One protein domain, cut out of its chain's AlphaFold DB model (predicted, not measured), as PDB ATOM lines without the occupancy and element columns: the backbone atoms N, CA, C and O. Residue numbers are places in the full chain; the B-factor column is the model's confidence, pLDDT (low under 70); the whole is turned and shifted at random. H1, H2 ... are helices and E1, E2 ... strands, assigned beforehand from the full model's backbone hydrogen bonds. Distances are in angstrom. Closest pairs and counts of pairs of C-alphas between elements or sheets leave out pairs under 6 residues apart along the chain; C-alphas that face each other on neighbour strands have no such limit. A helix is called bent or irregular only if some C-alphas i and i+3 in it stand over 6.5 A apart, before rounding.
ATOM      1  N   GLN A   4     256.972 296.733 171.923       91.12
ATOM      2  CA  GLN A   4     255.723 297.111 171.256       91.12
ATOM      3  C   GLN A   4     255.893 298.417 170.484       91.12
ATOM      4  O   GLN A   4     255.478 298.503 169.329       91.12
ATOM      5  N   GLU A   5     256.565 299.398 171.088       92.75
ATOM      6  CA  GLU A   5     256.899 300.651 170.418       92.75
ATOM      7  C   GLU A   5     257.808 300.393 169.202       92.75
ATOM      8  O   GLU A   5     257.547 300.929 168.125       92.75
ATOM      9  N   LEU A   6     258.821 299.522 169.320       93.56
ATOM     10  CA  LEU A   6     259.676 299.172 168.180       93.56
ATOM     11  C   LEU A   6     258.894 298.473 167.058       93.56
ATOM     12  O   LEU A   6     259.086 298.820 165.897       93.56
ATOM     13  N   VAL A   7     258.004 297.525 167.377       94.19
ATOM     14  CA  VAL A   7     257.150 296.864 166.369       94.19
ATOM     15  C   VAL A   7     256.319 297.895 165.610       94.19
ATOM     16  O   VAL A   7     256.323 297.887 164.384       94.19
ATOM     17  N   ALA A   8     255.676 298.828 166.319       95.44
ATOM     18  CA  ALA A   8     254.892 299.882 165.684       95.44
ATOM     19  C   ALA A   8     255.749 300.769 164.764       95.44
ATOM     20  O   ALA A   8     255.323 301.115 163.663       95.44
ATOM     21  N   LYS A   9     256.979 301.104 165.175       96.44
ATOM     22  CA  LYS A   9     257.902 301.905 164.354       96.44
ATOM     23  C   LYS A   9     258.499 301.149 163.166       96.44
ATOM     24  O   LYS A   9     258.872 301.781 162.182       96.44
ATOM     25  N   LEU A  10     258.586 299.820 163.233       97.44
ATOM     26  CA  LEU A  10     259.019 298.969 162.121       97.44
ATOM     27  C   LEU A  10     257.884 298.620 161.152       97.44
ATOM     28  O   LEU A  10     258.147 297.997 160.126       97.44
ATOM     29  N   GLU A  11     256.642 299.026 161.422       97.06
ATOM     30  CA  GLU A  11     255.506 298.693 160.558       97.06
ATOM     31  C   GLU A  11     255.661 299.286 159.150       97.06
ATOM     32  O   GLU A  11     255.406 298.600 158.165       97.06
ATOM     33  N   GLY A  12     256.170 300.520 159.037       97.25
ATOM     34  CA  GLY A  12     256.454 301.143 157.739       97.25
ATOM     35  C   GLY A  12     257.527 300.393 156.944       97.25
ATOM     36  O   GLY A  12     257.367 300.169 155.746       97.25
ATOM     37  N   PHE A  13     258.579 299.932 157.625       98.25
ATOM     38  CA  PHE A  13     259.601 299.063 157.040       98.25
ATOM     39  C   PHE A  13     258.995 297.744 156.548       98.25
ATOM     40  O   PHE A  13     259.194 297.359 155.396       98.25
ATOM     41  N   LYS A  14     258.205 297.079 157.401       98.12
ATOM     42  CA  LYS A  14     257.526 295.823 157.074       98.12
ATOM     43  C   LYS A  14     256.639 295.980 155.841       98.12
ATOM     44  O   LYS A  14     256.742 295.177 154.916       98.12
ATOM     45  N   GLN A  15     255.799 297.013 155.821       98.25
ATOM     46  CA  GLN A  15     254.876 297.266 154.721       98.25
ATOM     47  C   GLN A  15     255.628 297.548 153.418       98.25
ATOM     48  O   GLN A  15     255.331 296.923 152.408       98.25
ATOM     49  N   ALA A  16     256.662 298.393 153.448       98.25
ATOM     50  CA  ALA A  16     257.466 298.673 152.261       98.25
ATOM     51  C   ALA A  16     258.152 297.410 151.710       98.25
ATOM     52  O   ALA A  16     258.198 297.207 150.497       98.25
ATOM     53  N   CYS A  17     258.648 296.522 152.578       98.00
ATOM     54  CA  CYS A  17     259.192 295.238 152.137       98.00
ATOM     55  C   CYS A  17     258.126 294.314 151.527       98.00
ATOM     56  O   CYS A  17     258.440 293.590 150.580       98.00
ATOM     57  N   HIS A  18     256.889 294.329 152.036       97.88
ATOM     58  CA  HIS A  18     255.763 293.590 151.443       97.88
ATOM     59  C   HIS A  18     255.363 294.141 150.082       97.88
ATOM     60  O   HIS A  18     255.226 293.370 149.137       97.88
ATOM     61  N   ASP A  19     255.234 295.460 149.964       97.88
ATOM     62  CA  ASP A  19     254.827 296.128 148.725       97.88
ATOM     63  C   ASP A  19     255.821 295.856 147.587       97.88
ATOM     64  O   ASP A  19     255.439 295.719 146.426       97.88
ATOM     65  N   GLN A  20     257.103 295.715 147.929       96.69
ATOM     66  CA  GLN A  20     258.173 295.352 146.997       96.69
ATOM     67  C   GLN A  20     258.287 293.835 146.745       96.69
ATOM     68  O   GLN A  20     259.088 293.400 145.914       96.69
ATOM     69  N   GLY A  21     257.524 293.012 147.468       96.81
ATOM     70  CA  GLY A  21     257.564 291.552 147.376       96.81
ATOM     71  C   GLY A  21     258.839 290.920 147.945       96.81
ATOM     72  O   GLY A  21     259.187 289.803 147.564       96.81
ATOM     73  N   TYR A  22     259.561 291.615 148.828       96.94
ATOM     74  CA  TYR A  22     260.845 291.151 149.368       96.94
ATOM     75  C   TYR A  22     260.676 290.113 150.476       96.94
ATOM     76  O   TYR A  22     261.469 289.174 150.585       96.94
ATOM     77  N   ILE A  23     259.648 290.269 151.306       96.75
ATOM     78  CA  ILE A  23     259.391 289.401 152.458       96.75
ATOM     79  C   ILE A  23     258.000 288.783 152.391       96.75
ATOM     80  O   ILE A  23     257.145 289.227 151.629       96.75
ATOM     81  N   ILE A  24     257.775 287.761 153.217       95.12
ATOM     82  CA  ILE A  24     256.455 287.176 153.454       95.12
ATOM     83  C   ILE A  24     256.179 287.044 154.958       95.12
ATOM     84  O   ILE A  24     257.068 286.730 155.748       95.12
ATOM     85  N   GLY A  25     254.914 287.204 155.355       92.31
ATOM     86  CA  GLY A  25     254.498 287.162 156.763       92.31
ATOM     87  C   GLY A  25     254.981 288.352 157.603       92.31
ATOM     88  O   GLY A  25     255.285 289.417 157.076       92.31
ATOM     89  N   ASP A  26     255.013 288.178 158.923       93.94
ATOM     90  CA  ASP A  26     255.387 289.231 159.875       93.94
ATOM     91  C   ASP A  26     256.872 289.219 160.263       93.94
ATOM     92  O   ASP A  26     257.603 288.251 160.033       93.94
ATOM     93  N   LEU A  27     257.297 290.313 160.903       94.81
ATOM     94  CA  LEU A  27     258.588 290.412 161.576       94.81
ATOM     95  C   LEU A  27     258.534 289.726 162.946       94.81
ATOM     96  O   LEU A  27     257.578 289.893 163.704       94.81
ATOM     97  N   TYR A  28     259.605 289.022 163.300       93.75
ATOM     98  CA  TYR A  28     259.783 288.421 164.622       93.75
ATOM     99  C   TYR A  28     260.912 289.126 165.361       93.75
ATOM    100  O   TYR A  28     261.981 289.351 164.798       93.75
ATOM    101  N   LEU A  29     260.670 289.488 166.620       92.38
ATOM    102  CA  LEU A  29     261.623 290.227 167.443       92.38
ATOM    103  C   LEU A  29     261.984 289.436 168.696       92.38
ATOM    104  O   LEU A  29     261.100 289.136 169.509       92.38
ATOM    105  N   ASP A  30     263.285 289.219 168.871       90.75
ATOM    106  CA  ASP A  30     263.900 288.670 170.080       90.75
ATOM    107  C   ASP A  30     264.787 289.722 170.749       90.75
ATOM    108  O   ASP A  30     265.407 290.541 170.071       90.75
ATOM    109  N   GLU A  31     264.884 289.690 172.075       90.31
ATOM    110  CA  GLU A  31     265.869 290.492 172.804       90.31
ATOM    111  C   GLU A  31     267.280 289.983 172.492       90.31
ATOM    112  O   GLU A  31     267.541 288.779 172.547       90.31
ATOM    113  N   ALA A  32     268.206 290.893 172.177       88.31
ATOM    114  CA  ALA A  32     269.606 290.526 171.977       88.31
ATOM    115  C   ALA A  32     270.272 290.084 173.294       88.31
ATOM    116  O   ALA A  32     271.125 289.197 173.279       88.31
ATOM    117  N   TYR A  33     269.846 290.663 174.426       86.06
ATOM    118  CA  TYR A  33     270.338 290.333 175.767       86.06
ATOM    119  C   TYR A  33     269.159 290.155 176.738       86.06
ATOM    120  O   TYR A  33     268.689 291.132 177.316       86.06
ATOM    121  N   PRO A  34     268.639 288.929 176.911       82.62
ATOM    122  CA  PRO A  34     267.445 288.701 177.718       82.62
ATOM    123  C   PRO A  34     267.562 289.246 179.146       82.62
ATOM    124  O   PRO A  34     268.520 288.936 179.856       82.62
ATOM    125  N   GLY A  35     266.565 290.020 179.576       80.06
ATOM    126  CA  GLY A  35     266.495 290.559 180.942       80.06
ATOM    127  C   GLY A  35     267.181 291.911 181.160       80.06
ATOM    128  O   GLY A  35     267.145 292.424 182.278       80.06
ATOM    129  N   ASP A  36     267.747 292.523 180.119       79.81
ATOM    130  CA  ASP A  36     268.203 293.913 180.165       79.81
ATOM    131  C   ASP A  36     267.156 294.844 179.516       79.81
ATOM    132  O   ASP A  36     266.775 294.734 178.351       79.81
ATOM    133  N   SER A  37     266.649 295.789 180.306       66.31
ATOM    134  CA  SER A  37     265.614 296.743 179.879       66.31
ATOM    135  C   SER A  37     266.100 297.798 178.872       66.31
ATOM    136  O   SER A  37     265.292 298.481 178.241       66.31
ATOM    137  N   SER A  38     267.415 297.942 178.695       72.19
ATOM    138  CA  SER A  38     268.032 298.876 177.749       72.19
ATOM    139  C   SER A  38     268.246 298.281 176.353       72.19
ATOM    140  O   SER A  38     268.782 298.952 175.467       72.19
ATOM    141  N   THR A  39     267.786 297.052 176.126       75.06
ATOM    142  CA  THR A  39     268.255 296.204 175.031       75.06
ATOM    143  C   THR A  39     267.874 296.643 173.632       75.06
ATOM    144  O   THR A  39     266.937 297.415 173.395       75.06
ATOM    145  N   SER A  40     268.678 296.136 172.705       89.81
ATOM    146  CA  SER A  40     268.411 296.092 171.276       89.81
ATOM    147  C   SER A  40     267.848 294.716 170.902       89.81
ATOM    148  O   SER A  40     267.952 293.751 171.661       89.81
ATOM    149  N   TYR A  41     267.246 294.626 169.725       92.75
ATOM    150  CA  TYR A  41     266.475 293.475 169.279       92.75
ATOM    151  C   TYR A  41     267.096 292.828 168.044       92.75
ATOM    152  O   TYR A  41     267.628 293.505 167.161       92.75
ATOM    153  N   VAL A  42     266.981 291.507 167.961       94.06
ATOM    154  CA  VAL A  42     267.204 290.750 166.730       94.06
ATOM    155  C   VAL A  42     265.885 290.702 165.972       94.06
ATOM    156  O   VAL A  42     264.905 290.145 166.466       94.06
ATOM    157  N   VAL A  43     265.864 291.289 164.779       95.38
ATOM    158  CA  VAL A  43     264.700 291.321 163.889       95.38
ATOM    159  C   VAL A  43     264.863 290.224 162.846       95.38
ATOM    160  O   VAL A  43     265.827 290.224 162.084       95.38
ATOM    161  N   LYS A  44     263.916 289.291 162.799       96.06
ATOM    162  CA  LYS A  44     263.899 288.160 161.870       96.06
ATOM    163  C   LYS A  44     262.739 288.286 160.895       96.06
ATOM    164  O   LYS A  44     261.651 288.719 161.278       96.06
ATOM    165  N   MET A  45     262.955 287.853 159.662       96.06
ATOM    166  CA  MET A  45     261.921 287.806 158.631       96.06
ATOM    167  C   MET A  45     262.149 286.659 157.654       96.06
ATOM    168  O   MET A  45     263.281 286.207 157.465       96.06
ATOM    169  N   ILE A  46     261.070 286.239 156.998       96.31
ATOM    170  CA  ILE A  46     261.146 285.329 155.858       96.31
ATOM    171  C   ILE A  46     261.244 286.145 154.581       96.31
ATOM    172  O   ILE A  46     260.383 286.984 154.321       96.31
ATOM    173  N   VAL A  47     262.257 285.871 153.769       96.12
ATOM    174  CA  VAL A  47     262.361 286.459 152.433       96.12
ATOM    175  C   VAL A  47     261.554 285.647 151.430       96.12
ATOM    176  O   VAL A  47     261.533 284.418 151.486       96.12
ATOM    177  N   ASN A  48     260.900 286.340 150.503       95.75
ATOM    178  CA  ASN A  48     260.206 285.702 149.396       95.75
ATOM    179  C   ASN A  48     261.225 284.953 148.526       95.75
ATOM    180  O   ASN A  48     262.205 285.545 148.054       95.75
ATOM    181  N   LYS A  49     260.995 283.656 148.303       93.31
ATOM    182  CA  LYS A  49     261.930 282.819 147.547       93.31
ATOM    183  C   LYS A  49     262.102 283.290 146.105       93.31
ATOM    184  O   LYS A  49     263.230 283.407 145.640       93.31
ATOM    185  N   THR A  50     261.007 283.603 145.410       94.00
ATOM    186  CA  THR A  50     261.053 284.053 144.012       94.00
ATOM    187  C   THR A  50     261.885 285.319 143.871       94.00
ATOM    188  O   THR A  50     262.730 285.385 142.985       94.00
ATOM    189  N   TRP A  51     261.705 286.294 144.764       94.62
ATOM    190  CA  TRP A  51     262.538 287.495 144.775       94.62
ATOM    191  C   TRP A  51     264.006 287.169 145.068       94.62
ATOM    192  O   TRP A  51     264.887 287.597 144.322       94.62
ATOM    193  N   ARG A  52     264.284 286.373 146.107       92.31
ATOM    194  CA  ARG A  52     265.651 285.979 146.473       92.31
ATOM    195  C   ARG A  52     266.375 285.261 145.331       92.31
ATOM    196  O   ARG A  52     267.550 285.541 145.113       92.31
ATOM    197  N   ASP A  53     265.690 284.396 144.592       92.25
ATOM    198  CA  ASP A  53     266.260 283.643 143.469       92.25
ATOM    199  C   ASP A  53     266.637 284.554 142.281       92.25
ATOM    200  O   ASP A  53     267.503 284.199 141.480       92.25
ATOM    201  N   THR A  54     266.063 285.763 142.183       94.12
ATOM    202  CA  THR A  54     266.519 286.781 141.209       94.12
ATOM    203  C   THR A  54     267.839 287.448 141.604       94.12
ATOM    204  O   THR A  54     268.471 288.122 140.785       94.12
ATOM    205  N   LEU A  55     268.276 287.288 142.856       92.75
ATOM    206  CA  LEU A  55     269.482 287.912 143.379       92.75
ATOM    207  C   LEU A  55     270.672 286.963 143.256       92.75
ATOM    208  O   LEU A  55     270.616 285.785 143.586       92.75
ATOM    209  N   SER A  56     271.818 287.514 142.859       86.69
ATOM    210  CA  SER A  56     273.042 286.725 142.687       86.69
ATOM    211  C   SER A  56     273.669 286.241 144.004       86.69
ATOM    212  O   SER A  56     274.618 285.463 143.967       86.69
ATOM    213  N   SER A  57     273.242 286.765 145.159       88.12
ATOM    214  CA  SER A  57     273.725 286.325 146.473       88.12
ATOM    215  C   SER A  57     272.790 286.748 147.617       88.12
ATOM    216  O   SER A  57     272.132 287.789 147.516       88.12
ATOM    217  N   PRO A  58     272.792 286.022 148.753       81.75
ATOM    218  CA  PRO A  58     272.039 286.412 149.951       81.75
ATOM    219  C   PRO A  58     272.443 287.783 150.515       81.75
ATOM    220  O   PRO A  58     271.604 288.516 151.027       81.75
ATOM    221  N   GLY A  59     273.718 288.170 150.375       89.62
ATOM    222  CA  GLY A  59     274.204 289.476 150.830       89.62
ATOM    223  C   GLY A  59     273.495 290.648 150.146       89.62
ATOM    224  O   GLY A  59     273.212 291.647 150.796       89.62
ATOM    225  N   LYS A  60     273.117 290.503 148.867       94.25
ATOM    226  CA  LYS A  60     272.339 291.531 148.160       94.25
ATOM    227  C   LYS A  60     270.928 291.680 148.719       94.25
ATOM    228  O   LYS A  60     270.428 292.799 148.754       94.25
ATOM    229  N   ALA A  61     270.305 290.588 149.166       94.06
ATOM    230  CA  ALA A  61     268.989 290.651 149.801       94.06
ATOM    231  C   ALA A  61     269.060 291.496 151.081       94.06
ATOM    232  O   ALA A  61     268.276 292.425 151.250       94.06
ATOM    233  N   LEU A  62     270.065 291.241 151.928       94.81
ATOM    234  CA  LEU A  62     270.309 292.035 153.133       94.81
ATOM    235  C   LEU A  62     270.581 293.507 152.819       94.81
ATOM    236  O   LEU A  62     269.997 294.365 153.471       94.81
ATOM    237  N   SER A  63     271.411 293.816 151.814       95.56
ATOM    238  CA  SER A  63     271.660 295.209 151.414       95.56
ATOM    239  C   SER A  63     270.369 295.935 151.035       95.56
ATOM    240  O   SER A  63     270.125 297.025 151.534       95.56
ATOM    241  N   ARG A  64     269.498 295.308 150.231       96.44
ATOM    242  CA  ARG A  64     268.210 295.907 149.845       96.44
ATOM    243  C   ARG A  64     267.282 296.122 151.033       96.44
ATOM    244  O   ARG A  64     266.645 297.162 151.126       96.44
ATOM    245  N   LEU A  65     267.211 295.161 151.950       97.12
ATOM    246  CA  LEU A  65     266.393 295.299 153.155       97.12
ATOM    247  C   LEU A  65     266.932 296.400 154.079       97.12
ATOM    248  O   LEU A  65     266.148 297.125 154.681       97.12
ATOM    249  N   LEU A  66     268.254 296.562 154.166       96.81
ATOM    250  CA  LEU A  66     268.867 297.661 154.912       96.81
ATOM    251  C   LEU A  66     268.552 299.026 154.292       96.81
ATOM    252  O   LEU A  66     268.244 299.946 155.045       96.81
ATOM    253  N   ASP A  67     268.568 299.149 152.962       97.62
ATOM    254  CA  ASP A  67     268.167 300.385 152.277       97.62
ATOM    255  C   ASP A  67     266.729 300.768 152.667       97.62
ATOM    256  O   ASP A  67     266.493 301.861 153.186       97.62
ATOM    257  N   VAL A  68     265.784 299.825 152.550       98.12
ATOM    258  CA  VAL A  68     264.376 300.054 152.925       98.12
ATOM    259  C   VAL A  68     264.247 300.394 154.411       98.12
ATOM    260  O   VAL A  68     263.493 301.298 154.773       98.12
ATOM    261  N   LEU A  69     264.995 299.724 155.293       98.00
ATOM    262  CA  LEU A  69     265.000 300.040 156.724       98.00
ATOM    263  C   LEU A  69     265.433 301.492 156.968       98.00
ATOM    264  O   LEU A  69     264.823 302.183 157.779       98.00
ATOM    265  N   PHE A  70     266.464 301.974 156.276       97.50
ATOM    266  CA  PHE A  70     266.959 303.345 156.421       97.50
ATOM    267  C   PHE A  70     265.994 304.387 155.848       97.50
ATOM    268  O   PHE A  70     265.849 305.453 156.446       97.50
ATOM    269  N   GLU A  71     265.333 304.080 154.734       98.00
ATOM    270  CA  GLU A  71     264.354 304.961 154.087       98.00
ATOM    271  C   GLU A  71     263.068 305.114 154.907       98.00
ATOM    272  O   GLU A  71     262.470 306.188 154.943       98.00
ATOM    273  N   THR A  72     262.647 304.047 155.586       97.88
ATOM    274  CA  THR A  72     261.347 303.990 156.273       97.88
ATOM    275  C   THR A  72     261.422 304.266 157.772       97.88
ATOM    276  O   THR A  72     260.380 304.402 158.414       97.88
ATOM    277  N   THR A  73     262.624 304.363 158.356       97.31
ATOM    278  CA  THR A  73     262.779 304.519 159.809       97.31
ATOM    279  C   THR A  73     263.799 305.583 160.223       97.31
ATOM    280  O   THR A  73     264.868 305.781 159.632       97.31
ATOM    281  N   GLU A  74     263.504 306.253 161.335       96.81
ATOM    282  CA  GLU A  74     264.424 307.192 161.982       96.81
ATOM    283  C   GLU A  74     265.628 306.485 162.633       96.81
ATOM    284  O   GLU A  74     265.557 305.315 163.015       96.81
ATOM    285  N   ALA A  75     266.736 307.212 162.816       95.56
ATOM    286  CA  ALA A  75     267.972 306.670 163.390       95.56
ATOM    287  C   ALA A  75     267.755 306.011 164.765       95.56
ATOM    288  O   ALA A  75     268.214 304.896 164.993       95.56
ATOM    289  N   LYS A  76     266.951 306.638 165.633       94.06
ATOM    290  CA  LYS A  76     266.610 306.119 166.967       94.06
ATOM    291  C   LYS A  76     265.914 304.753 166.929       94.06
ATOM    292  O   LYS A  76     266.049 303.960 167.858       94.06
ATOM    293  N   THR A  77     265.165 304.469 165.862       94.94
ATOM    294  CA  THR A  77     264.541 303.155 165.664       94.94
ATOM    295  C   THR A  77     265.597 302.117 165.297       94.94
ATOM    296  O   THR A  77     265.631 301.032 165.874       94.94
ATOM    297  N   ARG A  78     266.516 302.479 164.396       95.44
ATOM    298  CA  ARG A  78     267.604 301.610 163.932       95.44
ATOM    299  C   ARG A  78     268.623 301.280 165.017       95.44
ATOM    300  O   ARG A  78     269.088 300.150 165.057       95.44
ATOM    301  N   GLU A  79     268.904 302.196 165.940       93.88
ATOM    302  CA  GLU A  79     269.764 301.936 167.112       93.88
ATOM    303  C   GLU A  79     269.257 300.773 167.983       93.88
ATOM    304  O   GLU A  79     270.033 300.107 168.673       93.88
ATOM    305  N   LYS A  80     267.949 300.495 167.937       94.31
ATOM    306  CA  LYS A  80     267.337 299.362 168.634       94.31
ATOM    307  C   LYS A  80     267.332 298.068 167.832       94.31
ATOM    308  O   LYS A  80     266.989 297.037 168.400       94.31
ATOM    309  N   VAL A  81     267.746 298.077 166.570       94.62
ATOM    310  CA  VAL A  81     267.931 296.867 165.764       94.62
ATOM    311  C   VAL A  81     269.389 296.429 165.887       94.62
ATOM    312  O   VAL A  81     270.282 297.012 165.283       94.62
ATOM    313  N   PHE A  82     269.638 295.392 166.686       94.06
ATOM    314  CA  PHE A  82     270.976 294.826 166.867       94.06
ATOM    315  C   PHE A  82     271.403 293.973 165.672       94.06
ATOM    316  O   PHE A  82     272.559 293.968 165.262       94.06
ATOM    317  N   THR A  83     270.468 293.200 165.127       93.56
ATOM    318  CA  THR A  83     270.733 292.289 164.013       93.56
ATOM    319  C   THR A  83     269.493 292.169 163.147       93.56
ATOM    320  O   THR A  83     268.380 292.064 163.664       93.56
ATOM    321  N   LEU A  84     269.705 292.152 161.832       94.94
ATOM    322  CA  LEU A  84     268.694 291.817 160.839       94.94
ATOM    323  C   LEU A  84     268.977 290.408 160.310       94.94
ATOM    324  O   LEU A  84     270.013 290.171 159.689       94.94
ATOM    325  N   CYS A  85     268.073 289.471 160.566       94.50
ATOM    326  CA  CYS A  85     268.187 288.088 160.123       94.50
ATOM    327  C   CYS A  85     267.145 287.792 159.047       94.50
ATOM    328  O   CYS A  85     265.953 288.045 159.233       94.50
ATOM    329  N   ILE A  86     267.592 287.192 157.949       94.44
ATOM    330  CA  ILE A  86     266.712 286.677 156.904       94.44
ATOM    331  C   ILE A  86     266.732 285.155 156.916       94.44
ATOM    332  O   ILE A  86     267.788 284.546 157.069       94.44
ATOM    333  N   TYR A  87     265.563 284.564 156.734       94.44
ATOM    334  CA  TYR A  87     265.356 283.123 156.661       94.44
ATOM    335  C   TYR A  87     264.580 282.793 155.390       94.44
ATOM    336  O   TYR A  87     263.817 283.615 154.880       94.44
ATOM    337  N   ASN A  88     264.771 281.587 154.876       92.75
ATOM    338  CA  ASN A  88     263.961 281.063 153.787       92.75
ATOM    339  C   ASN A  88     262.622 280.534 154.295       92.75
ATOM    340  O   ASN A  88     262.422 280.297 155.486       92.75
ATOM    341  N   GLU A  89     261.692 280.328 153.371       91.56
ATOM    342  CA  GLU A  89     260.341 279.864 153.688       91.56
ATOM    343  C   GLU A  89     260.330 278.489 154.375       91.56
ATOM    344  O   GLU A  89     259.524 278.264 155.279       91.56
ATOM    345  N   ASP A  90     261.261 277.607 154.001       92.19
ATOM    346  CA  ASP A  90     261.494 276.289 154.604       92.19
ATOM    347  C   ASP A  90     262.195 276.353 155.972       92.19
ATOM    348  O   ASP A  90     262.189 275.382 156.721       92.19
ATOM    349  N   GLU A  91     262.726 277.516 156.351       92.31
ATOM    350  CA  GLU A  91     263.383 277.763 157.638       92.31
ATOM    351  C   GLU A  91     262.448 278.448 158.654       92.31
ATOM    352  O   GLU A  91     262.889 278.896 159.714       92.31
ATOM    353  N   ARG A  92     261.139 278.528 158.366       89.31
ATOM    354  CA  ARG A  92     260.145 279.237 159.196       89.31
ATOM    355  C   ARG A  92     260.151 278.818 160.663       89.31
ATOM    356  O   ARG A  92     259.985 279.669 161.538       89.31
ATOM    357  N   ASP A  93     260.354 277.537 160.940       89.62
ATOM    358  CA  ASP A  93     260.368 277.026 162.311       89.62
ATOM    359  C   ASP A  93     261.567 277.543 163.119       89.62
ATOM    360  O   ASP A  93     261.463 277.713 164.335       89.62
ATOM    361  N   LEU A  94     262.671 277.904 162.454       89.25
ATOM    362  CA  LEU A  94     263.852 278.477 163.102       89.25
ATOM    363  C   LEU A  94     263.608 279.902 163.611       89.25
ATOM    364  O   LEU A  94     264.251 280.314 164.577       89.25
ATOM    365  N   MET A  95     262.659 280.649 163.031       87.38
ATOM    366  CA  MET A  95     262.356 282.014 163.488       87.38
ATOM    367  C   MET A  95     261.832 282.058 164.925       87.38
ATOM    368  O   MET A  95     262.067 283.040 165.629       87.38
ATOM    369  N   LYS A  96     261.141 280.997 165.357       81.56
ATOM    370  CA  LYS A  96     260.552 280.884 166.699       81.56
ATOM    371  C   LYS A  96     261.571 280.493 167.768       81.56
ATOM    372  O   LYS A  96     261.262 280.574 168.954       81.56
ATOM    373  N   LEU A  97     262.756 280.033 167.367       85.50
ATOM    374  CA  LEU A  97     263.814 279.689 168.308       85.50
ATOM    375  C   LEU A  97     264.467 280.971 168.836       85.50
ATOM    376  O   LEU A  97     264.756 281.852 168.026       85.50
TER     377      LEU A  97
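This is residues 4 to 97 of the 104 residues of an uncharacterized protein of Methylovulum sp (UniProt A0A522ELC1). A small, strongly twisted sheet of three strands forms the middle layer, with H1 and H3 packed over one face and the shorter H5 over the other: three layers, helices on both faces of a sheet. The hairpin loop between E1 and E2 reaches to one end of the longest axis, and H2 with the link after it lies at the other end, while small H4 packs on H1 away from the sheet. The printed part has 94 residues, with five named helices and three named strands in the order H1, E1, E2, H2, H3, H4, E3, H5; the mixed sheet runs E1, E2, E3, and the class is mixed, helices and strands. The whole is compact, with a radius of gyration of the C-alphas of 13.0 A and spans of 40 by 29 by 20 A.

In the sheet, E1 is residues 23 to 31, 21.4 A long, and bends by 66 degrees at residue 26; E2 is residues 41 to 47, 18.7 A; E3 is residues 81 to 87, 16.7 A. H1, residues 4 to 19, is 22.6 A long, begins at C-alpha 4 at (255.723, 297.111, 171.256) and has a kink of 37 degrees near residue 12; it is only just irregular, with C-alphas 9 and 12 6.8 A apart. H3, residues 58 to 72, is 21.5 A long and ends at C-alpha 72 at (261.347, 303.990, 156.273). H2 is residues 49 to 53 and H4 residues 75 to 78. H5, residues 89 to 96, 13.1 A long, is irregular, with C-alphas 90 and 93 7.8 A apart, and ends at C-alpha 96 at (260.552, 280.884, 166.699).

E1 and E2 form an antiparallel hairpin, with N 28 and O 44 at 2.9 A. E2 and E3 are parallel, with N 85 and O 43 at 2.8 A; with H2, H3 and H4 between them they form a strand-helix-strand unit, two parallel neighbour strands joined through helices. H1 is over E1 and E2 at a height over the sheet of 9.0 A. H5, on the opposite face from H1, is over E2 at a height of 8.7 A, and the C-alphas of Ile 46 and Glu 89, their closest, are 5.9 A apart. H3 is on the sheet, its closest C-alphas to E3 being Leu 62 and Ile 86, 7.5 A. H1, with residues 12 to 17 alone, touches H3 at a steep tilt of 64 degrees, opposite ways; Phe 13 and Thr 72 have the closest C-alphas, 5.3 A. H1 and H4 only just touch, with 3 pairs of C-alphas within 8 A, the closest being Leu 6 and Thr 77 at 6.8 A. H2 only grazes the sheet with residues 49 to 52. H3 and H5 are apart. Every O i to N i+4 pair is within hydrogen-bond range in H2 and H3, against 10 of 12 in H1 and 0 of 4 in H5, where 4 of 5 O i to N i+3 pairs are; H4 is too short for an O i to N i+4 pair.

The two C-alphas farthest apart, those of Ser 37 and Thr 54, are 39.9 A apart. The printed part has no cut and no long link. Mean pLDDT of the printed part is 92.8, and residue 37 alone is under 70.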